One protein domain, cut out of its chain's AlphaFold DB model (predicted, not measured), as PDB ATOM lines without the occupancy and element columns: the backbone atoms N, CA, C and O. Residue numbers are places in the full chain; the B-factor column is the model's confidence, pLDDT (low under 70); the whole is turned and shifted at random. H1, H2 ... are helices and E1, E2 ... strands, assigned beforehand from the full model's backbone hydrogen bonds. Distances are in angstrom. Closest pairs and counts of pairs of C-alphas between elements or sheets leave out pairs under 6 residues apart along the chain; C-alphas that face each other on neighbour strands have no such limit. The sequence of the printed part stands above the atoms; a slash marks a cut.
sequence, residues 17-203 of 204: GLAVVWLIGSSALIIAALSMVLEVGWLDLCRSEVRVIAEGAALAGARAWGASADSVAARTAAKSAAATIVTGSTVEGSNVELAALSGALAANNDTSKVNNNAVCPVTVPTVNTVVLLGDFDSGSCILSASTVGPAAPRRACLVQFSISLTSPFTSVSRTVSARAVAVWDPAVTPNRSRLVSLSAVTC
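What this domain is: This is residues 17 to 203 of the 204 residues of an uncharacterized protein of Planctomyces bekefii (UniProt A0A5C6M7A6). A strongly twisted sheet, with the long hairpin E3 and E4 inside it, has three helices packed on one face: the later part of the very long H1, and the shorter H2 and H3, which fold back and forth next to it. The first part of H1 sticks out from this body like a stalk, standing free over residues 17 to 31. The printed part has 187 residues, with H1 to H3 followed by E1 to E6; the sheet is mixed, in the order E5, E4, E3, E1, E2, E6, and the class is mixed, helices and strands. The whole is loose, with a radius of gyration of the C-alphas of 20.8 A and spans of 80 by 32 by 29 A.

How they stand to each other: Start at E3, residues 155 to 166, and E4, residues 173 to 185, an antiparallel hairpin with N 163 and O 176 2.9 A apart. With edge strand E5, residues 192 to 196, they form a meander, each strand the antiparallel neighbour of the one before; N 194 and O 183 are 2.9 A apart. On the other side of E3 look for E1, residues 130 to 137, antiparallel to it, with N 132 and O 158 2.8 A apart. E1 bends by 60 degrees at residue 134 and pairs over 135 to 137 with E2, residues 142 to 144, antiparallel in a hairpin, with N 144 and O 135 2.8 A apart. Edge strand E6, residues 200 to 202, is parallel to E2, with N 202 and O 143 2.9 A apart. The domain has two layers, one being this sheet of six strands and the other the three named helices, at residues 17 to 66, 72 to 88 and 95 to 107, on one face of the sheet. H1, residues 17 to 66, is on it through residues 43 to 66; its closest C-alphas to E4 are Glu 55 and Ala 180, 5.1 A. H2, residues 72 to 88, touches residues 53 to 65 of H1 in a hairpin, closest at the C-alphas of Ala 57 and Ala 82, 4.2 A, at a shallow tilt of 22 degrees, opposite ways. H3, residues 95 to 107, touches H2 in a hairpin, closest at the C-alphas of Thr 87 and Leu 98, 5.9 A; H1 and H3 are apart. In H1 and H2 every O i to N i+4 pair is within hydrogen-bond range, in H3 7 of 9.

Where its parts are: Find C-alpha 17 at (135.132, 135.127, 81.470); H1 runs 73.4 A to C-alpha 66 at (121.706, 75.169, 121.661). H2 measures 23.8 A, H3 19.3 A, E1 19.7 A, E3 36.4 A, E4 39.2 A and E5 12.8 A. E6 ends at C-alpha 202, (137.261, 85.801, 128.861).

The domain as a whole: The C-alphas of Gly 17 and Ala 69, the two farthest apart, are 80.0 A apart. The printed part has no cut. Look for the long link at residues 108 to 129, between H3 and E1; pLDDT is under 70 at residues 93 and 121 to 129.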
ATOM      1  N   GLY A  17     134.041 135.973  80.968       75.75
ATOM      2  CA  GLY A  17     135.132 135.127  81.470       75.75
ATOM      3  C   GLY A  17     135.054 134.862  82.979       75.75
ATOM      4  O   GLY A  17     135.193 133.719  83.412       75.75
ATOM      5  N   LEU A  18     134.752 135.890  83.780       80.12
ATOM      6  CA  LEU A  18     134.590 135.742  85.231       80.12
ATOM      7  C   LEU A  18     133.393 134.840  85.583       80.12
ATOM      8  O   LEU A  18     133.500 133.994  86.469       80.12
ATOM      9  N   ALA A  19     132.270 134.989  84.874       80.44
ATOM     10  CA  ALA A  19     131.082 134.162  85.084       80.44
ATOM     11  C   ALA A  19     131.337 132.678  84.755       80.44
ATOM     12  O   ALA A  19     130.894 131.804  85.497       80.44
ATOM     13  N   VAL A  20     132.094 132.386  83.692       84.12
ATOM     14  CA  VAL A  20     132.474 131.010  83.327       84.12
ATOM     15  C   VAL A  20     133.381 130.381  84.387       84.12
ATOM     16  O   VAL A  20     133.151 129.239  84.778       84.12
ATOM     17  N   VAL A  21     134.362 131.122  84.912       84.88
ATOM     18  CA  VAL A  21     135.235 130.633  85.996       84.88
ATOM     19  C   VAL A  21     134.429 130.328  87.262       84.88
ATOM     20  O   VAL A  21     134.637 129.285  87.880       84.88
ATOM     21  N   TRP A  22     133.465 131.182  87.618       88.75
ATOM     22  CA  TRP A  22     132.558 130.927  88.743       88.75
ATOM     23  C   TRP A  22     131.670 129.700  88.523       88.75
ATOM     24  O   TRP A  22     131.513 128.894  89.437       88.75
ATOM     25  N   LEU A  23     131.132 129.515  87.315       88.69
ATOM     26  CA  LEU A  23     130.324 128.341  86.979       88.69
ATOM     27  C   LEU A  23     131.139 127.047  87.071       88.69
ATOM     28  O   LEU A  23     130.678 126.101  87.703       88.69
ATOM     29  N   ILE A  24     132.360 127.024  86.530       89.44
ATOM     30  CA  ILE A  24     133.260 125.860  86.605       89.44
ATOM     31  C   ILE A  24     133.678 125.575  88.054       89.44
ATOM     32  O   ILE A  24     133.681 124.424  88.486       89.44
ATOM     33  N   GLY A  25     134.000 126.611  88.832       89.00
ATOM     34  CA  GLY A  25     134.336 126.450  90.248       89.00
ATOM     35  C   GLY A  25     133.162 125.895  91.058       89.00
ATOM     36  O   GLY A  25     133.325 124.954  91.833       89.00
ATOM     37  N   SER A  26     131.961 126.436  90.842       91.00
ATOM     38  CA  SER A  26     130.751 125.983  91.533       91.00
ATOM     39  C   SER A  26     130.347 124.560  91.140       91.00
ATOM     40  O   SER A  26     129.974 123.779  92.012       91.00
ATOM     41  N   SER A  27     130.484 124.179  89.865       90.00
ATOM     42  CA  SER A  27     130.166 122.824  89.411       90.00
ATOM     43  C   SER A  27     131.124 121.790  89.997       90.00
ATOM     44  O   SER A  27     130.667 120.757  90.481       90.00
ATOM     45  N   ALA A  28     132.427 122.084  90.051       88.31
ATOM     46  CA  ALA A  28     133.405 121.212  90.699       88.31
ATOM     47  C   ALA A  28     133.083 120.999  92.189       88.31
ATOM     48  O   ALA A  28     133.159 119.877  92.689       88.31
ATOM     49  N   LEU A  29     132.661 122.059  92.885       90.06
ATOM     50  CA  LEU A  29     132.298 121.996  94.302       90.06
ATOM     51  C   LEU A  29     131.018 121.175  94.524       90.06
ATOM     52  O   LEU A  29     130.972 120.342  95.425       90.06
ATOM     53  N   ILE A  30     130.009 121.343  93.664       92.00
ATOM     54  CA  ILE A  30     128.771 120.549  93.705       92.00
ATOM     55  C   ILE A  30     129.065 119.065  93.455       92.00
ATOM     56  O   ILE A  30     128.557 118.217  94.183       92.00
ATOM     57  N   ILE A  31     129.909 118.739  92.471       89.88
ATOM     58  CA  ILE A  31     130.297 117.350  92.178       89.88
ATOM     59  C   ILE A  31     131.019 116.727  93.380       89.88
ATOM     60  O   ILE A  31     130.696 115.605  93.763       89.88
ATOM     61  N   ALA A  32     131.946 117.455  94.010       88.06
ATOM     62  CA  ALA A  32     132.651 116.983  95.203       88.06
ATOM     63  C   ALA A  32     131.716 116.794  96.414       88.06
ATOM     64  O   ALA A  32     131.872 115.852  97.189       88.06
ATOM     65  N   ALA A  33     130.722 117.670  96.581       89.62
ATOM     66  CA  ALA A  33     129.722 117.520  97.633       89.62
ATOM     67  C   ALA A  33     128.831 116.291  97.391       89.62
ATOM     68  O   ALA A  33     128.585 115.514  98.313       89.62
ATOM     69  N   LEU A  34     128.388 116.075  96.150       91.19
ATOM     70  CA  LEU A  34     127.584 114.909  95.779       91.19
ATOM     71  C   LEU A  34     128.362 113.601  95.943       91.19
ATOM     72  O   LEU A  34     127.802 112.638  96.460       91.19
ATOM     73  N   SER A  35     129.646 113.565  95.571       88.69
ATOM     74  CA  SER A  35     130.470 112.372  95.784       88.69
ATOM     75  C   SER A  35     130.629 112.060  97.271       88.69
ATOM     76  O   SER A  35     130.472 110.906  97.652       88.69
ATOM     77  N   MET A  36     130.813 113.065  98.137       89.06
ATOM     78  CA  MET A  36     130.805 112.847  99.590       89.06
ATOM     79  C   MET A  36     129.474 112.295 100.113       89.06
ATOM     80  O   MET A  36     129.479 111.424 100.979       89.06
ATOM     81  N   VAL A  37     128.333 112.775  99.614       93.00
ATOM     82  CA  VAL A  37     127.021 112.251 100.036       93.00
ATOM     83  C   VAL A  37     126.860 110.786  99.626       93.00
ATOM     84  O   VAL A  37     126.414 109.971 100.434       93.00
ATOM     85  N   LEU A  38     127.264 110.436  98.401       91.19
ATOM     86  CA  LEU A  38     127.224 109.058  97.904       91.19
ATOM     87  C   LEU A  38     128.153 108.131  98.700       91.19
ATOM     88  O   LEU A  38     127.761 107.015  99.028       91.19
ATOM     89  N   GLU A  39     129.338 108.610  99.078       90.12
ATOM     90  CA  GLU A  39     130.276 107.887  99.943       90.12
ATOM     91  C   GLU A  39     129.682 107.543 101.305       90.12
ATOM     92  O   GLU A  39     129.770 106.404 101.763       90.12
ATOM     93  N   VAL A  40     129.069 108.532 101.960       90.19
ATOM     94  CA  VAL A  40     128.449 108.327 103.272       90.19
ATOM     95  C   VAL A  40     127.290 107.339 103.155       90.19
ATOM     96  O   VAL A  40     127.222 106.394 103.940       90.19
ATOM     97  N   GLY A  41     126.431 107.496 102.142       90.94
ATOM     98  CA  GLY A  41     125.303 106.592 101.911       90.94
ATOM     99  C   GLY A  41     125.735 105.149 101.641       90.94
ATOM    100  O   GLY A  41     125.168 104.219 102.212       90.94
ATOM    101  N   TRP A  42     126.769 104.954 100.823       90.62
ATOM    102  CA  TRP A  42     127.319 103.629 100.538       90.62
ATOM    103  C   TRP A  42     127.956 102.988 101.776       90.62
ATOM    104  O   TRP A  42     127.680 101.827 102.077       90.62
ATOM    105  N   LEU A  43     128.736 103.740 102.559       89.81
ATOM    106  CA  LEU A  43     129.327 103.215 103.795       89.81
ATOM    107  C   LEU A  43     128.275 102.803 104.824       89.81
ATOM    108  O   LEU A  43     128.454 101.791 105.506       89.81
ATOM    109  N   ASP A  44     127.194 103.569 104.955       91.69
ATOM    110  CA  ASP A  44     126.112 103.234 105.877       91.69
ATOM    111  C   ASP A  44     125.324 102.005 105.407       91.69
ATOM    112  O   ASP A  44     124.996 101.146 106.234       91.69
ATOM    113  N   LEU A  45     125.117 101.850 104.093       90.62
ATOM    114  CA  LEU A  45     124.550 100.630 103.517       90.62
ATOM    115  C   LEU A  45     125.423  99.416 103.852       90.62
ATOM    116  O   LEU A  45     124.942  98.482 104.496       90.62
ATOM    117  N   CYS A  46     126.716  99.454 103.528       89.31
ATOM    118  CA  CYS A  46     127.612  98.330 103.791       89.31
ATOM    119  C   CYS A  46     127.718  98.008 105.289       89.31
ATOM    120  O   CYS A  46     127.724  96.842 105.677       89.31
ATOM    121  N   ARG A  47     127.745  99.017 106.171       90.38
ATOM    122  CA  ARG A  47     127.701  98.795 107.629       90.38
ATOM    123  C   ARG A  47     126.442  98.058 108.065       90.38
ATOM    124  O   ARG A  47     126.528  97.189 108.935       90.38
ATOM    125  N   SER A  48     125.293  98.404 107.489       91.31
ATOM    126  CA  SER A  48     124.028  97.743 107.804       91.31
ATOM    127  C   SER A  48     124.022  96.280 107.348       91.31
ATOM    128  O   SER A  48     123.664  95.408 108.138       91.31
ATOM    129  N   GLU A  49     124.520  95.989 106.144       90.81
ATOM    130  CA  GLU A  49     124.613  94.626 105.611       90.81
ATOM    131  C   GLU A  49     125.539  93.759 106.467       90.81
ATOM    132  O   GLU A  49     125.142  92.701 106.951       90.81
ATOM    133  N   VAL A  50     126.750  94.246 106.754       89.75
ATOM    134  CA  VAL A  50     127.742  93.533 107.577       89.75
ATOM    135  C   VAL A  50     127.198  93.251 108.977       89.75
ATOM    136  O   VAL A  50     127.409  92.164 109.523       89.75
ATOM    137  N   ARG A  51     126.444  94.193 109.550       91.69
ATOM    138  CA  ARG A  51     125.777  93.997 110.839       91.69
ATOM    139  C   ARG A  51     124.727  92.889 110.778       91.69
ATOM    140  O   ARG A  51     124.753  92.007 111.633       91.69
ATOM    141  N   VAL A  52     123.846  92.906 109.779       92.81
ATOM    142  CA  VAL A  52     122.809  91.874 109.600       92.81
ATOM    143  C   VAL A  52     123.439  90.494 109.404       92.81
ATOM    144  O   VAL A  52     122.973  89.519 109.990       92.81
ATOM    145  N   ILE A  53     124.540  90.409 108.655       91.38
ATOM    146  CA  ILE A  53     125.288  89.161 108.452       91.38
ATOM    147  C   ILE A  53     125.846  88.641 109.779       91.38
ATOM    148  O   ILE A  53     125.674  87.464 110.099       91.38
ATOM    149  N   ALA A  54     126.484  89.503 110.577       91.38
ATOM    150  CA  ALA A  54     127.022  89.109 111.877       91.38
ATOM    151  C   ALA A  54     125.918  88.642 112.838       91.38
ATOM    152  O   ALA A  54     126.062  87.602 113.482       91.38
ATOM    153  N   GLU A  55     124.806  89.376 112.911       94.38
ATOM    154  CA  GLU A  55     123.650  89.027 113.741       94.38
ATOM    155  C   GLU A  55     123.023  87.696 113.303       94.38
ATOM    156  O   GLU A  55     122.801  86.813 114.136       94.38
ATOM    157  N   GLY A  56     122.814  87.501 111.998       92.88
ATOM    158  CA  GLY A  56     122.294  86.258 111.430       92.88
ATOM    159  C   GLY A  56     123.212  85.061 111.685       92.88
ATOM    160  O   GLY A  56     122.746  83.999 112.105       92.88
ATOM    161  N   ALA A  57     124.521  85.236 111.509       92.44
ATOM    162  CA  ALA A  57     125.513  84.196 111.761       92.44
ATOM    163  C   ALA A  57     125.576  83.812 113.247       92.44
ATOM    164  O   ALA A  57     125.601  82.624 113.581       92.44
ATOM    165  N   ALA A  58     125.545  84.799 114.150       93.12
ATOM    166  CA  ALA A  58     125.516  84.553 115.588       93.12
ATOM    167  C   ALA A  58     124.253  83.777 115.985       93.12
ATOM    168  O   ALA A  58     124.343  82.755 116.672       93.12
ATOM    169  N   LEU A  59     123.081  84.204 115.502       94.38
ATOM    170  CA  LEU A  59     121.802  83.535 115.757       94.38
ATOM    171  C   LEU A  59     121.784  82.096 115.234       94.38
ATOM    172  O   LEU A  59     121.290  81.209 115.940       94.38
ATOM    173  N   ALA A  60     122.322  81.855 114.036       93.25
ATOM    174  CA  ALA A  60     122.421  80.526 113.438       93.25
ATOM    175  C   ALA A  60     123.346  79.606 114.247       93.25
ATOM    176  O   ALA A  60     122.950  78.490 114.591       93.25
ATOM    177  N   GLY A  61     124.535  80.087 114.622       91.94
ATOM    178  CA  GLY A  61     125.481  79.321 115.435       91.94
ATOM    179  C   GLY A  61     124.934  78.995 116.828       91.94
ATOM    180  O   GLY A  61     124.984  77.844 117.260       91.94
ATOM    181  N   ALA A  62     124.326  79.975 117.505       93.19
ATOM    182  CA  ALA A  62     123.713  79.769 118.818       93.19
ATOM    183  C   ALA A  62     122.555  78.762 118.758       93.19
ATOM    184  O   ALA A  62     122.442  77.895 119.624       93.19
ATOM    185  N   ARG A  63     121.722  78.826 117.710       93.12
ATOM    186  CA  ARG A  63     120.631  77.866 117.491       93.12
ATOM    187  C   ARG A  63     121.148  76.451 117.247       93.12
ATOM    188  O   ARG A  63     120.652  75.517 117.869       93.12
ATOM    189  N   ALA A  64     122.131  76.290 116.366       92.50
ATOM    190  CA  ALA A  64     122.691  74.984 116.031       92.50
ATOM    191  C   ALA A  64     123.321  74.291 117.255       92.50
ATOM    192  O   ALA A  64     123.098  73.098 117.477       92.50
ATOM    193  N   TRP A  65     124.044  75.045 118.089       92.62
ATOM    194  CA  TRP A  65     124.657  74.497 119.302       92.62
ATOM    195  C   TRP A  65     123.651  74.272 120.437       92.62
ATOM    196  O   TRP A  65     123.727  73.284 121.168       92.62
ATOM    197  N   GLY A  66     122.706  75.198 120.601       88.38
ATOM    198  CA  GLY A  66     121.706  75.169 121.661       88.38
ATOM    199  C   GLY A  66     120.652  74.073 121.502       88.38
ATOM    200  O   GLY A  66     120.202  73.511 122.498       88.38
ATOM    201  N   ALA A  67     120.293  73.732 120.261       87.06
ATOM    202  CA  ALA A  67     119.298  72.701 119.958       87.06
ATOM    203  C   ALA A  67     119.818  71.258 120.104       87.06
ATOM    204  O   ALA A  67     119.022  70.322 120.096       87.06
ATOM    205  N   SER A  68     121.134  71.070 120.231       87.50
ATOM    206  CA  SER A  68     121.783  69.753 120.262       87.50
ATOM    207  C   SER A  68     122.355  69.437 121.646       87.50
ATOM    208  O   SER A  68     122.590  70.336 122.449       87.50
ATOM    209  N   ALA A  69     122.645  68.172 121.948       87.44
ATOM    210  CA  ALA A  69     123.502  67.850 123.091       87.44
ATOM    211  C   ALA A  69     124.920  68.403 122.854       87.44
ATOM    212  O   ALA A  69     125.405  68.416 121.719       87.44
ATOM    213  N   ASP A  70     125.586  68.873 123.914       89.94
ATOM    214  CA  ASP A  70     126.938  69.409 123.760       89.94
ATOM    215  C   ASP A  70     127.916  68.285 123.403       89.94
ATOM    216  O   ASP A  70     128.018  67.277 124.098       89.94
ATOM    217  N   SER A  71     128.600  68.449 122.276       90.44
ATOM    218  CA  SER A  71     129.563  67.497 121.731       90.44
ATOM    219  C   SER A  71     130.479  68.212 120.743       90.44
ATOM    220  O   SER A  71     130.123  69.257 120.192       90.44
ATOM    221  N   VAL A  72     131.645  67.626 120.461       89.62
ATOM    222  CA  VAL A  72     132.582  68.153 119.451       89.62
ATOM    223  C   VAL A  72     131.892  68.299 118.089       89.62
ATOM    224  O   VAL A  72     132.075  69.312 117.418       89.62
ATOM    225  N   ALA A  73     131.043  67.338 117.708       90.38
ATOM    226  CA  ALA A  73     130.276  67.389 116.465       90.38
ATOM    227  C   ALA A  73     129.265  68.548 116.448       90.38
ATOM    228  O   ALA A  73     129.208  69.287 115.467       90.38
ATOM    229  N   ALA A  74     128.517  68.761 117.538       91.31
ATOM    230  CA  ALA A  74     127.554  69.861 117.640       91.31
ATOM    231  C   ALA A  74     128.228  71.241 117.601       91.31
ATOM    232  O   ALA A  74     127.713  72.165 116.977       91.31
ATOM    233  N   ARG A  75     129.404  71.383 118.223       90.75
ATOM    234  CA  ARG A  75     130.195  72.624 118.183       90.75
ATOM    235  C   ARG A  75     130.745  72.905 116.791       90.75
ATOM    236  O   ARG A  75     130.626  74.027 116.309       90.75
ATOM    237  N   THR A  76     131.274  71.884 116.116       91.00
ATOM    238  CA  THR A  76     131.681  71.990 114.710       91.00
ATOM    239  C   THR A  76     130.502  72.398 113.831       91.00
ATOM    240  O   THR A  76     130.614  73.369 113.090       91.00
ATOM    241  N   ALA A  77     129.347  71.741 113.972       91.12
ATOM    242  CA  ALA A  77     128.143  72.081 113.218       91.12
ATOM    243  C   ALA A  77     127.671  73.519 113.486       91.12
ATOM    244  O   ALA A  77     127.267  74.214 112.558       91.12
ATOM    245  N   ALA A  78     127.769  74.000 114.727       91.56
ATOM    246  CA  ALA A  78     127.427  75.372 115.078       91.56
ATOM    247  C   ALA A  78     128.356  76.405 114.435       91.56
ATOM    248  O   ALA A  78     127.884  77.414 113.906       91.56
ATOM    249  N   LYS A  79     129.667  76.136 114.420       89.81
ATOM    250  CA  LYS A  79     130.628  76.982 113.704       89.81
ATOM    251  C   LYS A  79     130.386  76.965 112.204       89.81
ATOM    252  O   LYS A  79     130.383  78.027 111.592       89.81
ATOM    253  N   SER A  80     130.123  75.794 111.629       89.69
ATOM    254  CA  SER A  80     129.770  75.662 110.215       89.69
ATOM    255  C   SER A  80     128.486  76.421 109.880       89.69
ATOM    256  O   SER A  80     128.469  77.140 108.893       89.69
ATOM    257  N   ALA A  81     127.450  76.348 110.720       90.81
ATOM    258  CA  ALA A  81     126.199  77.076 110.509       90.81
ATOM    259  C   ALA A  81     126.401  78.599 110.516       90.81
ATOM    260  O   ALA A  81     125.903  79.286 109.627       90.81
ATOM    261  N   ALA A  82     127.166  79.127 111.478       89.62
ATOM    262  CA  ALA A  82     127.537  80.542 111.485       89.62
ATOM    263  C   ALA A  82     128.365  80.909 110.242       89.62
ATOM    264  O   ALA A  82     128.113  81.934 109.610       89.62
ATOM    265  N   ALA A  83     129.312  80.048 109.856       88.19
ATOM    266  CA  ALA A  83     130.167  80.273 108.700       88.19
ATOM    267  C   ALA A  83     129.399  80.315 107.382       88.19
ATOM    268  O   ALA A  83     129.642  81.214 106.585       88.19
ATOM    269  N   THR A  84     128.439  79.412 107.181       89.25
ATOM    270  CA  THR A  84     127.611  79.381 105.971       89.25
ATOM    271  C   THR A  84     126.838  80.682 105.775       89.25
ATOM    272  O   THR A  84     126.723  81.136 104.640       89.25
ATOM    273  N   ILE A  85     126.355  81.317 106.851       89.44
ATOM    274  CA  ILE A  85     125.699  82.630 106.750       89.44
ATOM    275  C   ILE A  85     126.692  83.693 106.283       89.44
ATOM    276  O   ILE A  85     126.389  84.435 105.354       89.44
ATOM    277  N   VAL A  86     127.888  83.747 106.876       85.75
ATOM    278  CA  VAL A  86     128.915  84.724 106.483       85.75
ATOM    279  C   VAL A  86     129.326  84.520 105.023       85.75
ATOM    280  O   VAL A  86     129.297  85.466 104.251       85.75
ATOM    281  N   THR A  87     129.651  83.292 104.613       82.50
ATOM    282  CA  THR A  87     130.169  83.010 103.262       82.50
ATOM    283  C   THR A  87     129.100  83.005 102.173       82.50
ATOM    284  O   THR A  87     129.429  83.165 101.004       82.50
ATOM    285  N   GLY A  88     127.835  82.765 102.529       82.88
ATOM    286  CA  GLY A  88     126.701  82.820 101.604       82.88
ATOM    287  C   GLY A  88     126.139  84.228 101.405       82.88
ATOM    288  O   GLY A  88     125.243  84.411 100.586       82.88
ATOM    289  N   SER A  89     126.637  85.208 102.161       84.50
ATOM    290  CA  SER A  89     126.205  86.598 102.063       84.50
ATOM    291  C   SER A  89     127.018  87.372 101.029       84.50
ATOM    292  O   SER A  89     128.135  86.998 100.674       84.50
ATOM    293  N   THR A  90     126.461  88.485 100.566       80.50
ATOM    294  CA  THR A  90     127.118  89.414  99.645       80.50
ATOM    295  C   THR A  90     127.101  90.805 100.250       80.50
ATOM    296  O   THR A  90     126.069  91.223 100.768       80.50
ATOM    297  N   VAL A  91     128.223  91.513 100.155       80.56
ATOM    298  CA  VAL A  91     128.321  92.937 100.494       80.56
ATOM    299  C   VAL A  91     129.002  93.632  99.327       80.56
ATOM    300  O   VAL A  91     130.040  93.173  98.831       80.56
ATOM    301  N   GLU A  92     128.406  94.723  98.862       74.25
ATOM    302  CA  GLU A  92     128.883  95.430  97.676       74.25
ATOM    303  C   GLU A  92     130.359  95.845  97.829       74.25
ATOM    304  O   GLU A  92     130.773  96.406  98.841       74.25
ATOM    305  N   GLY A  93     131.188  95.509  96.834       68.00
ATOM    306  CA  GLY A  93     132.616  95.846  96.834       68.00
ATOM    307  C   GLY A  93     133.533  94.952  97.685       68.00
ATOM    308  O   GLY A  93     134.700  95.302  97.838       68.00
ATOM    309  N   SER A  94     133.065  93.806  98.210       73.50
ATOM    310  CA  SER A  94     133.870  92.973  99.137       73.50
ATOM    311  C   SER A  94     133.823  91.458  98.936       73.50
ATOM    312  O   SER A  94     134.350  90.706  99.755       73.50
ATOM    313  N   ASN A  95     133.282  90.976  97.815       70.25
ATOM    314  CA  ASN A  95     133.154  89.538  97.530       70.25
ATOM    315  C   ASN A  95     134.469  88.740  97.699       70.25
ATOM    316  O   ASN A  95     134.440  87.589  98.128       70.25
ATOM    317  N   VAL A  96     135.628  89.345  97.407       73.25
ATOM    318  CA  VAL A  96     136.953  88.717  97.594       73.25
ATOM    319  C   VAL A  96     137.284  88.513  99.073       73.25
ATOM    320  O   VAL A  96     137.830  87.481  99.459       73.25
ATOM    321  N   GLU A  97     136.932  89.468  99.923       74.81
ATOM    322  CA  GLU A  97     137.200  89.377 101.353       74.81
ATOM    323  C   GLU A  97     136.230  88.441 102.066       74.81
ATOM    324  O   GLU A  97     136.651  87.683 102.940       74.81
ATOM    325  N   LEU A  98     134.959  88.405 101.647       72.88
ATOM    326  CA  LEU A  98     134.009  87.379 102.093       72.88
ATOM    327  C   LEU A  98     134.455  85.965 101.689       72.88
ATOM    328  O   LEU A  98     134.275  85.018 102.458       72.88
ATOM    329  N   ALA A  99     135.118  85.809 100.540       72.19
ATOM    330  CA  ALA A  99     135.749  84.543 100.175       72.19
ATOM    331  C   ALA A  99     136.960  84.218 101.074       72.19
ATOM    332  O   ALA A  99     137.082  83.084 101.537       72.19
ATOM    333  N   ALA A 100     137.820  85.192 101.392       75.06
ATOM    334  CA  ALA A 100     138.953  84.998 102.309       75.06
ATOM    335  C   ALA A 100     138.505  84.651 103.744       75.06
ATOM    336  O   ALA A 100     139.135  83.834 104.424       75.06
ATOM    337  N   LEU A 101     137.370  85.204 104.181       78.25
ATOM    338  CA  LEU A 101     136.719  84.882 105.452       78.25
ATOM    339  C   LEU A 101     136.416  83.385 105.581       78.25
ATOM    340  O   LEU A 101     136.604  82.830 106.660       78.25
ATOM    341  N   SER A 102     136.034  82.698 104.499       74.19
ATOM    342  CA  SER A 102     135.728  81.257 104.537       74.19
ATOM    343  C   SER A 102     136.883  80.408 105.095       74.19
ATOM    344  O   SER A 102     136.670  79.566 105.971       74.19
ATOM    345  N   GLY A 103     138.120  80.681 104.663       71.25
ATOM    346  CA  GLY A 103     139.317  79.981 105.135       71.25
ATOM    347  C   GLY A 103     139.641  80.304 106.592       71.25
ATOM    348  O   GLY A 103     139.981  79.411 107.369       71.25
ATOM    349  N   ALA A 104     139.462  81.564 106.998       78.19
ATOM    350  CA  ALA A 104     139.657  81.976 108.385       78.19
ATOM    351  C   ALA A 104     138.625  81.337 109.329       78.19
ATOM    352  O   ALA A 104     138.962  80.922 110.438       78.19
ATOM    353  N   LEU A 105     137.367  81.207 108.900       79.19
ATOM    354  CA  LEU A 105     136.329  80.551 109.694       79.19
ATOM    355  C   LEU A 105     136.588  79.047 109.842       79.19
ATOM    356  O   LEU A 105     136.392  78.513 110.935       79.19
ATOM    357  N   ALA A 106     137.095  78.382 108.800       75.00
ATOM    358  CA  ALA A 106     137.536  76.992 108.893       75.00
ATOM    359  C   ALA A 106     138.691  76.829 109.897       75.00
ATOM    360  O   ALA A 106     138.635  75.955 110.760       75.00
ATOM    361  N   ALA A 107     139.685  77.723 109.853       76.56
ATOM    362  CA  ALA A 107     140.809  77.721 110.789       76.56
ATOM    363  C   ALA A 107     140.391  77.978 112.249       76.56
ATOM    364  O   ALA A 107     141.096  77.575 113.168       76.56
ATOM    365  N   ASN A 108     139.236  78.610 112.489       78.69
ATOM    366  CA  ASN A 108     138.709  78.840 113.837       78.69
ATOM    367  C   ASN A 108     138.119  77.588 114.503       78.69
ATOM    368  O   ASN A 108     137.797  77.641 115.698       78.69
ATOM    369  N   ASN A 109     137.946  76.488 113.768       84.62
ATOM    370  CA  ASN A 109     137.453  75.221 114.293       84.62
ATOM    371  C   ASN A 109     138.622  74.279 114.616       84.62
ATOM    372  O   ASN A 109     139.144  73.608 113.731       84.62
ATOM    373  N   ASP A 110     139.016  74.214 115.886       86.44
ATOM    374  CA  ASP A 110     140.122  73.364 116.347       86.44
ATOM    375  C   ASP A 110     139.619  72.335 117.357       86.44
ATOM    376  O   ASP A 110     139.481  72.624 118.544       86.44
ATOM    377  N   THR A 111     139.360  71.116 116.889       86.94
ATOM    378  CA  THR A 111     138.810  70.021 117.704       86.94
ATOM    379  C   THR A 111     139.719  69.578 118.851       86.94
ATOM    380  O   THR A 111     139.247  68.875 119.742       86.94
ATOM    381  N   SER A 112     140.991  69.997 118.877       86.00
ATOM    382  CA  SER A 112     141.897  69.749 120.005       86.00
ATOM    383  C   SER A 112     141.636  70.673 121.202       86.00
ATOM    384  O   SER A 112     142.163  70.451 122.294       86.00
ATOM    385  N   LYS A 113     140.821  71.720 121.021       85.81
ATOM    386  CA  LYS A 113     140.542  72.740 122.034       85.81
ATOM    387  C   LYS A 113     139.230  72.481 122.761       85.81
ATOM    388  O   LYS A 113     138.256  71.975 122.213       85.81
ATOM    389  N   VAL A 114     139.188  72.981 123.991       82.56
ATOM    390  CA  VAL A 114     138.103  72.845 124.973       82.56
ATOM    391  C   VAL A 114     136.703  73.148 124.411       82.56
ATOM    392  O   VAL A 114     135.771  72.438 124.760       82.56
ATOM    393  N   ASN A 115     136.549  74.124 123.505       84.25
ATOM    394  CA  ASN A 115     135.277  74.499 122.848       84.25
ATOM    395  C   ASN A 115     135.347  74.516 121.319       84.25
ATOM    396  O   ASN A 115     134.585  75.214 120.648       84.25
ATOM    397  N   ASN A 116     136.301  73.782 120.760       88.06
ATOM    398  CA  ASN A 116     136.649  73.848 119.349       88.06
ATOM    399  C   ASN A 116     137.068  75.256 118.870       88.06
ATOM    400  O   ASN A 116     136.979  75.580 117.687       88.06
ATOM    401  N   ASN A 117     137.477  76.138 119.787       87.25
ATOM    402  CA  ASN A 117     137.940  77.486 119.474       87.25
ATOM    403  C   ASN A 117     139.450  77.471 119.239       87.25
ATOM    404  O   ASN A 117     140.198  77.286 120.195       87.25
ATOM    405  N   ALA A 118     139.885  77.704 117.999       80.50
ATOM    406  CA  ALA A 118     141.309  77.824 117.682       80.50
ATOM    407  C   ALA A 118     141.919  79.132 118.212       80.50
ATOM    408  O   ALA A 118     143.063  79.154 118.658       80.50
ATOM    409  N   VAL A 119     141.138  80.221 118.183       76.62
ATOM    410  CA  VAL A 119     141.569  81.566 118.581       76.62
ATOM    411  C   VAL A 119     140.546  82.171 119.537       76.62
ATOM    412  O   VAL A 119     139.349  82.193 119.249       76.62
ATOM    413  N   CYS A 120     141.021  82.685 120.670       74.38
ATOM    414  CA  CYS A 120     140.236  83.503 121.588       74.38
ATOM    415  C   CYS A 120     140.847  84.914 121.642       74.38
ATOM    416  O   CYS A 120     142.060  85.033 121.822       74.38
ATOM    417  N   PRO A 121     140.064  85.989 121.445       66.69
ATOM    418  CA  PRO A 121     140.597  87.345 121.457       66.69
ATOM    419  C   PRO A 121     140.918  87.777 122.895       66.69
ATOM    420  O   PRO A 121     140.020  88.116 123.659       66.69
ATOM    421  N   VAL A 122     142.206  87.779 123.255       60.12
ATOM    422  CA  VAL A 122     142.699  88.187 124.591       60.12
ATOM    423  C   VAL A 122     142.572  89.699 124.836       60.12
ATOM    424  O   VAL A 122     142.506  90.143 125.977       60.12
ATOM    425  N   THR A 123     142.481  90.491 123.762       52.88
ATOM    426  CA  THR A 123     142.244  91.941 123.784       52.88
ATOM    427  C   THR A 123     141.110  92.324 122.835       52.88
ATOM    428  O   THR A 123     141.169  92.095 121.623       52.88
ATOM    429  N   VAL A 124     140.070  92.954 123.381       50.41
ATOM    430  CA  VAL A 124     139.053  93.673 122.602       50.41
ATOM    431  C   VAL A 124     139.552  95.117 122.406       50.41
ATOM    432  O   VAL A 124     139.906  95.733 123.410       50.41
ATOM    433  N   PRO A 125     139.591  95.692 121.183       48.56
ATOM    434  CA  PRO A 125     139.107  95.189 119.904       48.56
ATOM    435  C   PRO A 125     140.272  95.007 118.913       48.56
ATOM    436  O   PRO A 125     140.426  95.790 117.980       48.56
ATOM    437  N   THR A 126     141.105  93.980 119.072       51.75
ATOM    438  CA  THR A 126     141.937  93.552 117.934       51.75
ATOM    439  C   THR A 126     141.045  92.742 117.007       51.75
ATOM    440  O   THR A 126     140.617  91.637 117.329       51.75
ATOM    441  N   VAL A 127     140.631  93.391 115.925       52.88
ATOM    442  CA  VAL A 127     139.677  92.910 114.933       52.88
ATOM    443  C   VAL A 127     140.181  91.602 114.319       52.88
ATOM    444  O   VAL A 127     141.006  91.612 113.415       52.88
ATOM    445  N   ASN A 128     139.679  90.476 114.828       61.41
ATOM    446  CA  ASN A 128     139.957  89.150 114.294       61.41
ATOM    447  C   ASN A 128     138.684  88.581 113.666       61.41
ATOM    448  O   ASN A 128     137.576  88.803 114.161       61.41
ATOM    449  N   THR A 129     138.853  87.822 112.589       68.69
ATOM    450  CA  THR A 129     137.814  86.988 111.987       68.69
ATOM    451  C   THR A 129     137.622  85.757 112.866       68.69
ATOM    452  O   THR A 129     138.443  84.844 112.857       68.69
ATOM    453  N   VAL A 130     136.585  85.750 113.708       77.56
ATOM    454  CA  VAL A 130     136.388  84.702 114.719       77.56
ATOM    455  C   VAL A 130     134.909  84.357 114.875       77.56
ATOM    456  O   VAL A 130     134.060  85.227 115.073       77.56
ATOM    457  N   VAL A 131     134.629  83.051 114.861       86.81
ATOM    458  CA  VAL A 131     133.404  82.459 115.415       86.81
ATOM    459  C   VAL A 131     133.780  81.749 116.711       86.81
ATOM    460  O   VAL A 131     134.526  80.761 116.691       86.81
ATOM    461  N   LEU A 132     133.276  82.253 117.834       89.31
ATOM    462  CA  LEU A 132     133.632  81.794 119.171       89.31
ATOM    463  C   LEU A 132     132.410  81.237 119.897       89.31
ATOM    464  O   LEU A 132     131.390  81.911 120.034       89.31
ATOM    465  N   LEU A 133     132.538  80.002 120.375       91.12
ATOM    466  CA  LEU A 133     131.535  79.353 121.213       91.12
ATOM    467  C   LEU A 133     131.925  79.490 122.682       91.12
ATOM    468  O   LEU A 133     133.105  79.374 123.021       91.12
ATOM    469  N   GLY A 134     130.951  79.716 123.554       91.94
ATOM    470  CA  GLY A 134     131.228  79.858 124.977       91.94
ATOM    471  C   GLY A 134     130.000  79.849 125.875       91.94
ATOM    472  O   GLY A 134     128.863  79.702 125.421       91.94
ATOM    473  N   ASP A 135     130.264  80.011 127.163       92.88
ATOM    474  CA  ASP A 135     129.266  80.217 128.205       92.88
ATOM    475  C   ASP A 135     129.017  81.714 128.393       92.88
ATOM    476  O   ASP A 135     129.932  82.468 128.729       92.88
ATOM    477  N   PHE A 136     127.780  82.143 128.164       93.75
ATOM    478  CA  PHE A 136     127.343  83.502 128.424       93.75
ATOM    479  C   PHE A 136     126.698  83.626 129.803       93.75
ATOM    480  O   PHE A 136     125.692  82.977 130.106       93.75
ATOM    481  N   ASP A 137     127.247  84.532 130.607       92.50
ATOM    482  CA  ASP A 137     126.630  84.987 131.846       92.50
ATOM    483  C   ASP A 137     125.772  86.231 131.581       92.50
ATOM    484  O   ASP A 137     126.279  87.300 131.233       92.50
ATOM    485  N   SER A 138     124.458  86.100 131.766       88.44
ATOM    486  CA  SER A 138     123.499  87.190 131.575       88.44
ATOM    487  C   SER A 138     123.548  88.257 132.667       88.44
ATOM    488  O   SER A 138     123.080  89.367 132.418       88.44
ATOM    489  N   GLY A 139     124.102  87.958 133.848       89.94
ATOM    490  CA  GLY A 139     124.247  88.932 134.932       89.94
ATOM    491  C   GLY A 139     125.370  89.933 134.663       89.94
ATOM    492  O   GLY A 139     125.185  91.136 134.830       89.94
ATOM    493  N   SER A 140     126.521  89.441 134.200       89.88
ATOM    494  CA  SER A 140     127.703  90.264 133.897       89.88
ATOM    495  C   SER A 140     127.852  90.640 132.416       89.88
ATOM    496  O   SER A 140     128.668  91.500 132.074       89.88
ATOM    497  N   CYS A 141     127.056  90.036 131.525       90.88
ATOM    498  CA  CYS A 141     127.193  90.134 130.067       90.88
ATOM    499  C   CYS A 141     128.597  89.729 129.575       90.88
ATOM    500  O   CYS A 141     129.174  90.383 128.701       90.88
ATOM    501  N   ILE A 142     129.163  88.666 130.152       90.81
ATOM    502  CA  ILE A 142     130.494  88.145 129.816       90.81
ATOM    503  C   ILE A 142     130.355  86.817 129.073       90.81
ATOM    504  O   ILE A 142     129.556  85.962 129.454       90.81
ATOM    505  N   LEU A 143     131.156  86.640 128.018       91.00
ATOM    506  CA  LEU A 143     131.289  85.374 127.299       91.00
ATOM    507  C   LEU A 143     132.596  84.678 127.677       91.00
ATOM    508  O   LEU A 143     133.676  85.189 127.379       91.00
ATOM    509  N   SER A 144     132.501  83.489 128.264       90.44
ATOM    510  CA  SER A 144     133.653  82.652 128.584       90.44
ATOM    511  C   SER A 144     133.907  81.601 127.511       90.44
ATOM    512  O   SER A 144     133.085  80.720 127.268       90.44
ATOM    513  N   ALA A 145     135.073  81.678 126.868       88.00
ATOM    514  CA  ALA A 145     135.479  80.758 125.805       88.00
ATOM    515  C   ALA A 145     136.066  79.433 126.325       88.00
ATOM    516  O   ALA A 145     136.320  78.527 125.527       88.00
ATOM    517  N   SER A 146     136.317  79.323 127.634       84.75
ATOM    518  CA  SER A 146     137.054  78.223 128.277       84.75
ATOM    519  C   SER A 146     136.173  77.105 128.843       84.75
ATOM    520  O   SER A 146     136.680  76.148 129.418       84.75
ATOM    521  N   THR A 147     134.853  77.203 128.710       80.81
ATOM    522  CA  THR A 147     133.892  76.329 129.401       80.81
ATOM    523  C   THR A 147     133.351  75.212 128.508       80.81
ATOM    524  O   THR A 147     132.634  75.502 127.554       80.81
ATOM    525  N   VAL A 148     133.606  73.945 128.837       81.50
ATOM    526  CA  VAL A 148     132.974  72.778 128.178       81.50
ATOM    527  C   VAL A 148     131.571  72.570 128.736       81.50
ATOM    528  O   VAL A 148     131.376  72.667 129.944       81.50
ATOM    529  N   GLY A 149     130.608  72.208 127.889       79.62
ATOM    530  CA  GLY A 149     129.304  71.742 128.358       79.62
ATOM    531  C   GLY A 149     128.466  72.762 129.120       79.62
ATOM    532  O   GLY A 149     127.770  72.341 130.047       79.62
ATOM    533  N   PRO A 150     128.460  74.068 128.765       89.19
ATOM    534  CA  PRO A 150     127.532  74.985 129.400       89.19
ATOM    535  C   PRO A 150     126.097  74.505 129.186       89.19
ATOM    536  O   PRO A 150     125.740  73.918 128.148       89.19
ATOM    537  N   ALA A 151     125.267  74.760 130.195       88.31
ATOM    538  CA  ALA A 151     123.845  74.476 130.125       88.31
ATOM    539  C   ALA A 151     123.257  75.125 128.862       88.31
ATOM    540  O   ALA A 151     123.656  76.226 128.485       88.31
ATOM    541  N   ALA A 152     122.287  74.462 128.228       86.88
ATOM    542  CA  ALA A 152     121.650  74.952 127.007       86.88
ATOM    543  C   ALA A 152     121.293  76.461 127.019       86.88
ATOM    544  O   ALA A 152     121.654  77.121 126.048       86.88
ATOM    545  N   PRO A 153     120.690  77.049 128.080       88.38
ATOM    546  CA  PRO A 153     120.345  78.481 128.100       88.38
ATOM    547  C   PRO A 153     121.542  79.443 128.166       88.38
ATOM    548  O   PRO A 153     121.369  80.650 128.034       88.38
ATOM    549  N   ARG A 154     122.748  78.932 128.422       91.12
ATOM    550  CA  ARG A 154     123.984  79.716 128.535       91.12
ATOM    551  C   ARG A 154     124.887  79.568 127.315       91.12
ATOM    552  O   ARG A 154     125.903  80.245 127.211       91.12
ATOM    553  N   ARG A 155     124.534  78.687 126.378       93.00
ATOM    554  CA  ARG A 155     125.298  78.482 125.146       93.00
ATOM    555  C   ARG A 155     125.177  79.694 124.250       93.00
ATOM    556  O   ARG A 155     124.073  80.070 123.851       93.00
ATOM    557  N   ALA A 156     126.321  80.261 123.906       93.00
ATOM    558  CA  ALA A 156     126.394  81.451 123.088       93.00
ATOM    559  C   ALA A 156     127.374  81.307 121.930       93.00
ATOM    560  O   ALA A 156     128.365  80.577 122.000       93.00
ATOM    561  N   CYS A 157     127.079  82.045 120.867       92.75
ATOM    562  CA  CYS A 157     127.919  82.184 119.693       92.75
ATOM    563  C   CYS A 157     128.234  83.666 119.497       92.75
ATOM    564  O   CYS A 157     127.323  84.483 119.337       92.75
ATOM    565  N   LEU A 158     129.519  84.004 119.521       91.19
ATOM    566  CA  LEU A 158     130.051  85.300 119.120       91.19
ATOM    567  C   LEU A 158     130.554  85.188 117.685       91.19
ATOM    568  O   LEU A 158     131.367  84.318 117.375       91.19
ATOM    569  N   VAL A 159     130.113  86.110 116.840       89.75
ATOM    570  CA  VAL A 159     130.636  86.293 115.489       89.75
ATOM    571  C   VAL A 159     131.226  87.687 115.401       89.75
ATOM    572  O   VAL A 159     130.569  88.677 115.726       89.75
ATOM    573  N   GLN A 160     132.479  87.755 114.974       87.00
ATOM    574  CA  GLN A 160     133.187  89.002 114.752       87.00
ATOM    575  C   GLN A 160     134.033  88.884 113.492       87.00
ATOM    576  O   GLN A 160     134.733  87.894 113.293       87.00
ATOM    577  N   PHE A 161     133.963  89.897 112.639       84.50
ATOM    578  CA  PHE A 161     134.809  89.996 111.460       84.50
ATOM    579  C   PHE A 161     134.920  91.445 110.990       84.50
ATOM    580  O   PHE A 161     134.158  92.323 111.407       84.50
ATOM    581  N   SER A 162     135.873  91.682 110.099       84.88
ATOM    582  CA  SER A 162     135.993  92.924 109.350       84.88
ATOM    583  C   SER A 162     136.225  92.662 107.885       84.88
ATOM    584  O   SER A 162     136.832  91.656 107.522       84.88
ATOM    585  N   ILE A 163     135.793  93.627 107.091       83.81
ATOM    586  CA  ILE A 163     135.997  93.688 105.655       83.81
ATOM    587  C   ILE A 163     136.499  95.092 105.287       83.81
ATOM    588  O   ILE A 163     136.008  96.095 105.807       83.81
ATOM    589  N   SER A 164     137.525  95.172 104.454       85.88
ATOM    590  CA  SER A 164     137.983  96.352 103.729       85.88
ATOM    591  C   SER A 164     137.220  96.493 102.410       85.88
ATOM    592  O   SER A 164     137.373  95.753 101.442       85.88
ATOM    593  N   LEU A 165     136.418  97.538 102.351       86.00
ATOM    594  CA  LEU A 165     135.649  97.918 101.185       86.00
ATOM    595  C   LEU A 165     136.438  98.961 100.399       86.00
ATOM    596  O   LEU A 165     136.976  99.897 100.991       86.00
ATOM    597  N   THR A 166     136.482  98.851  99.077       87.56
ATOM    598  CA  THR A 166     137.023  99.921  98.228       87.56
ATOM    599  C   THR A 166     135.867 100.729  97.679       87.56
ATOM    600  O   THR A 166     135.001 100.173  97.005       87.56
ATOM    601  N   SER A 167     135.847 102.029  97.969       85.50
ATOM    602  CA  SER A 167     134.763 102.877  97.494       85.50
ATOM    603  C   SER A 167     134.726 102.954  95.960       85.50
ATOM    604  O   SER A 167     135.767 103.211  95.347       85.50
ATOM    605  N   PRO A 168     133.538 102.846  95.336       84.62
ATOM    606  CA  PRO A 168     133.375 103.063  93.903       84.62
ATOM    607  C   PRO A 168     133.462 104.543  93.488       84.62
ATOM    608  O   PRO A 168     133.611 104.819  92.300       84.62
ATOM    609  N   PHE A 169     133.367 105.500  94.423       85.25
ATOM    610  CA  PHE A 169     133.334 106.936  94.099       85.25
ATOM    611  C   PHE A 169     134.693 107.620  94.269       85.25
ATOM    612  O   PHE A 169     135.082 108.430  93.430       85.25
ATOM    613  N   THR A 170     135.425 107.307  95.341       84.31
ATOM    614  CA  THR A 170     136.740 107.910  95.635       84.31
ATOM    615  C   THR A 170     137.907 106.937  95.514       84.31
ATOM    616  O   THR A 170     139.054 107.359  95.657       84.31
ATOM    617  N   SER A 171     137.649 105.644  95.281       85.25
ATOM    618  CA  SER A 171     138.665 104.577  95.282       85.25
ATOM    619  C   SER A 171     139.428 104.441  96.608       85.25
ATOM    620  O   SER A 171     140.467 103.782  96.674       85.25
ATOM    621  N   VAL A 172     138.929 105.056  97.684       86.56
ATOM    622  CA  VAL A 172     139.517 104.969  99.022       86.56
ATOM    623  C   VAL A 172     139.065 103.673  99.688       86.56
ATOM    624  O   VAL A 172     137.877 103.348  99.689       86.56
ATOM    625  N   SER A 173     140.007 102.951 100.296       86.81
ATOM    626  CA  SER A 173     139.692 101.762 101.088       86.81
ATOM    627  C   SER A 173     139.210 102.138 102.491       86.81
ATOM    628  O   SER A 173     139.768 103.023 103.148       86.81
ATOM    629  N   ARG A 174     138.151 101.473 102.954       85.62
ATOM    630  CA  ARG A 174     137.499 101.684 104.248       85.62
ATOM    631  C   ARG A 174     137.223 100.344 104.906       85.62
ATOM    632  O   ARG A 174     136.588  99.481 104.319       85.62
ATOM    633  N   THR A 175     137.643 100.190 106.155       86.12
ATOM    634  CA  THR A 175     137.365  98.972 106.918       86.12
ATOM    635  C   THR A 175     136.059  99.111 107.692       86.12
ATOM    636  O   THR A 175     135.876 100.048 108.474       86.12
ATOM    637  N   VAL A 176     135.161  98.152 107.500       86.56
ATOM    638  CA  VAL A 176     133.934  97.970 108.272       86.56
ATOM    639  C   VAL A 176     134.098  96.724 109.129       86.56
ATOM    640  O   VAL A 176     134.569  95.692 108.663       86.56
ATOM    641  N   SER A 177     133.720  96.818 110.400       86.06
ATOM    642  CA  SER A 177     133.714  95.679 111.315       86.06
ATOM    643  C   SER A 177     132.320  95.478 111.883       86.06
ATOM    644  O   SER A 177     131.602  96.444 112.146       86.06
ATOM    645  N   ALA A 178     131.945  94.218 112.069       87.44
ATOM    646  CA  ALA A 178     130.730  93.850 112.772       87.44
ATOM    647  C   ALA A 178     131.031  92.822 113.850       87.44
ATOM    648  O   ALA A 178     131.941  91.992 113.747       87.44
ATOM    649  N   ARG A 179     130.230  92.905 114.907       88.25
ATOM    650  CA  ARG A 179     130.280  92.024 116.061       88.25
ATOM    651  C   ARG A 179     128.860  91.777 116.529       88.25
ATOM    652  O   ARG A 179     128.123  92.730 116.771       88.25
ATOM    653  N   ALA A 180     128.511  90.514 116.706       91.50
ATOM    654  CA  ALA A 180     127.232  90.116 117.264       91.50
ATOM    655  C   ALA A 180     127.397  88.896 118.165       91.50
ATOM    656  O   ALA A 180     128.246  88.036 117.927       91.50
ATOM    657  N   VAL A 181     126.562  88.823 119.198       92.88
ATOM    658  CA  VAL A 181     126.475  87.667 120.088       92.88
ATOM    659  C   VAL A 181     125.034  87.237 120.181       92.88
ATOM    660  O   VAL A 181     124.144  88.063 120.387       92.88
ATOM    661  N   ALA A 182     124.821  85.935 120.071       95.19
ATOM    662  CA  ALA A 182     123.532  85.334 120.330       95.19
ATOM    663  C   ALA A 182     123.648  84.226 121.367       95.19
ATOM    664  O   ALA A 182     124.647  83.508 121.423       95.19
ATOM    665  N   VAL A 183     122.588  84.076 122.154       94.69
ATOM    666  CA  VAL A 183     122.427  83.039 123.174       94.69
ATOM    667  C   VAL A 183     121.229  82.180 122.801       94.69
ATOM    668  O   VAL A 183     120.239  82.680 122.255       94.69
ATOM    669  N   TRP A 184     121.314  80.886 123.081       94.12
ATOM    670  CA  TRP A 184     120.172  79.992 122.962       94.12
ATOM    671  C   TRP A 184     119.192  80.188 124.118       94.12
ATOM    672  O   TRP A 184     119.581  80.122 125.278       94.12
ATOM    673  N   ASP A 185     117.915  80.395 123.805       90.25
ATOM    674  CA  ASP A 185     116.853  80.563 124.789       90.25
ATOM    675  C   ASP A 185     115.844  79.401 124.691       90.25
ATOM    676  O   ASP A 185     114.925  79.428 123.862       90.25
ATOM    677  N   PRO A 186     116.019  78.348 125.512       88.56
ATOM    678  CA  PRO A 186     115.090  77.228 125.572       88.56
ATOM    679  C   PRO A 186     113.836  77.534 126.404       88.56
ATOM    680  O   PRO A 186     112.943  76.695 126.452       88.56
ATOM    681  N   ALA A 187     113.766  78.684 127.090       85.38
ATOM    682  CA  ALA A 187     112.634  79.028 127.954       85.38
ATOM    683  C   ALA A 187     111.443  79.608 127.172       85.38
ATOM    684  O   ALA A 187     110.351  79.742 127.720       85.38
ATOM    685  N   VAL A 188     111.636  79.949 125.896       84.31
ATOM    686  CA  VAL A 188     110.584  80.478 125.022       84.31
ATOM    687  C   VAL A 188     110.100  79.399 124.058       84.31
ATOM    688  O   VAL A 188     110.909  78.656 123.519       84.31
ATOM    689  N   THR A 189     108.791  79.331 123.797       83.75
ATOM    690  CA  THR A 189     108.199  78.390 122.830       83.75
ATOM    691  C   THR A 189     107.709  79.125 121.571       83.75
ATOM    692  O   THR A 189     106.905  80.049 121.697       83.75
ATOM    693  N   PRO A 190     108.142  78.732 120.356       83.94
ATOM    694  CA  PRO A 190     109.175  77.731 120.075       83.94
ATOM    695  C   PRO A 190     110.573  78.214 120.499       83.94
ATOM    696  O   PRO A 190     110.852  79.416 120.460       83.94
ATOM    697  N   ASN A 191     111.449  77.267 120.861       89.00
ATOM    698  CA  ASN A 191     112.823  77.564 121.277       89.00
ATOM    699  C   ASN A 191     113.534  78.396 120.205       89.00
ATOM    700  O   ASN A 191     113.463  78.086 119.008       89.00
ATOM    701  N   ARG A 192     114.236  79.447 120.631       90.88
ATOM    702  CA  ARG A 192     114.839  80.425 119.721       90.88
ATOM    703  C   ARG A 192     116.187  80.912 120.229       90.88
ATOM    704  O   ARG A 192     116.452  80.904 121.424       90.88
ATOM    705  N   SER A 193     117.040  81.362 119.318       92.81
ATOM    706  CA  SER A 193     118.209  82.163 119.675       92.81
ATOM    707  C   SER A 193     117.815  83.638 119.772       92.81
ATOM    708  O   SER A 193     116.886  84.090 119.098       92.81
ATOM    709  N   ARG A 194     118.501  84.391 120.633       93.50
ATOM    710  CA  ARG A 194     118.299  85.836 120.801       93.50
ATOM    711  C   ARG A 194     119.631  86.565 120.825       93.50
ATOM    712  O   ARG A 194     120.608  86.035 121.350       93.50
ATOM    713  N   LEU A 195     119.648  87.780 120.288       94.31
ATOM    714  CA  LEU A 195     120.804  88.665 120.376       94.31
ATOM    715  C   LEU A 195     120.957  89.194 121.803       94.31
ATOM    716  O   LEU A 195     119.964  89.464 122.486       94.31
ATOM    717  N   VAL A 196     122.200  89.345 122.245       92.94
ATOM    718  CA  VAL A 196     122.543  89.886 123.564       92.94
ATOM    719  C   VAL A 196     123.683  90.892 123.456       92.94
ATOM    720  O   VAL A 196     124.510  90.832 122.546       92.94
ATOM    721  N   SER A 197     123.735  91.819 124.409       89.62
ATOM    722  CA  SER A 197     124.882  92.703 124.586       89.62
ATOM    723  C   SER A 197     126.068  91.936 125.163       89.62
ATOM    724  O   SER A 197     125.897  91.058 126.009       89.62
ATOM    725  N   LEU A 198     127.275  92.308 124.740       88.00
ATOM    726  CA  LEU A 198     128.513  91.713 125.225       88.00
ATOM    727  C   LEU A 198     129.432  92.788 125.798       88.00
ATOM    728  O   LEU A 198     129.866  93.682 125.070       88.00
ATOM    729  N   SER A 199     129.767  92.650 127.078       86.44
ATOM    730  CA  SER A 199     130.659  93.563 127.795       86.44
ATOM    731  C   SER A 199     132.118  93.133 127.657       86.44
ATOM    732  O   SER A 199     132.974  93.950 127.330       86.44
ATOM    733  N   ALA A 200     132.409  91.841 127.837       85.19
ATOM    734  CA  ALA A 200     133.765  91.298 127.746       85.19
ATOM    735  C   ALA A 200     133.784  89.841 127.259       85.19
ATOM    736  O   ALA A 200     132.783  89.130 127.335       85.19
ATOM    737  N   VAL A 201     134.944  89.407 126.765       86.50
ATOM    738  CA  VAL A 201     135.246  88.001 126.459       86.50
ATOM    739  C   VAL A 201     136.368  87.559 127.388       86.50
ATOM    740  O   VAL A 201     137.370  88.262 127.497       86.50
ATOM    741  N   THR A 202     136.210  86.415 128.045       87.62
ATOM    742  CA  THR A 202     137.261  85.801 128.861       87.62
ATOM    743  C   THR A 202     137.817  84.570 128.156       87.62
ATOM    744  O   THR A 202     137.068  83.682 127.736       87.62
ATOM    745  N   CYS A 203     139.142  84.525 128.036       82.19
ATOM    746  CA  CYS A 203     139.889  83.425 127.436       82.19
ATOM    747  C   CYS A 203     140.577  82.584 128.529       82.19
ATOM    748  O   CYS A 203     140.883  83.137 129.587       82.19
TER     749      CYS A 203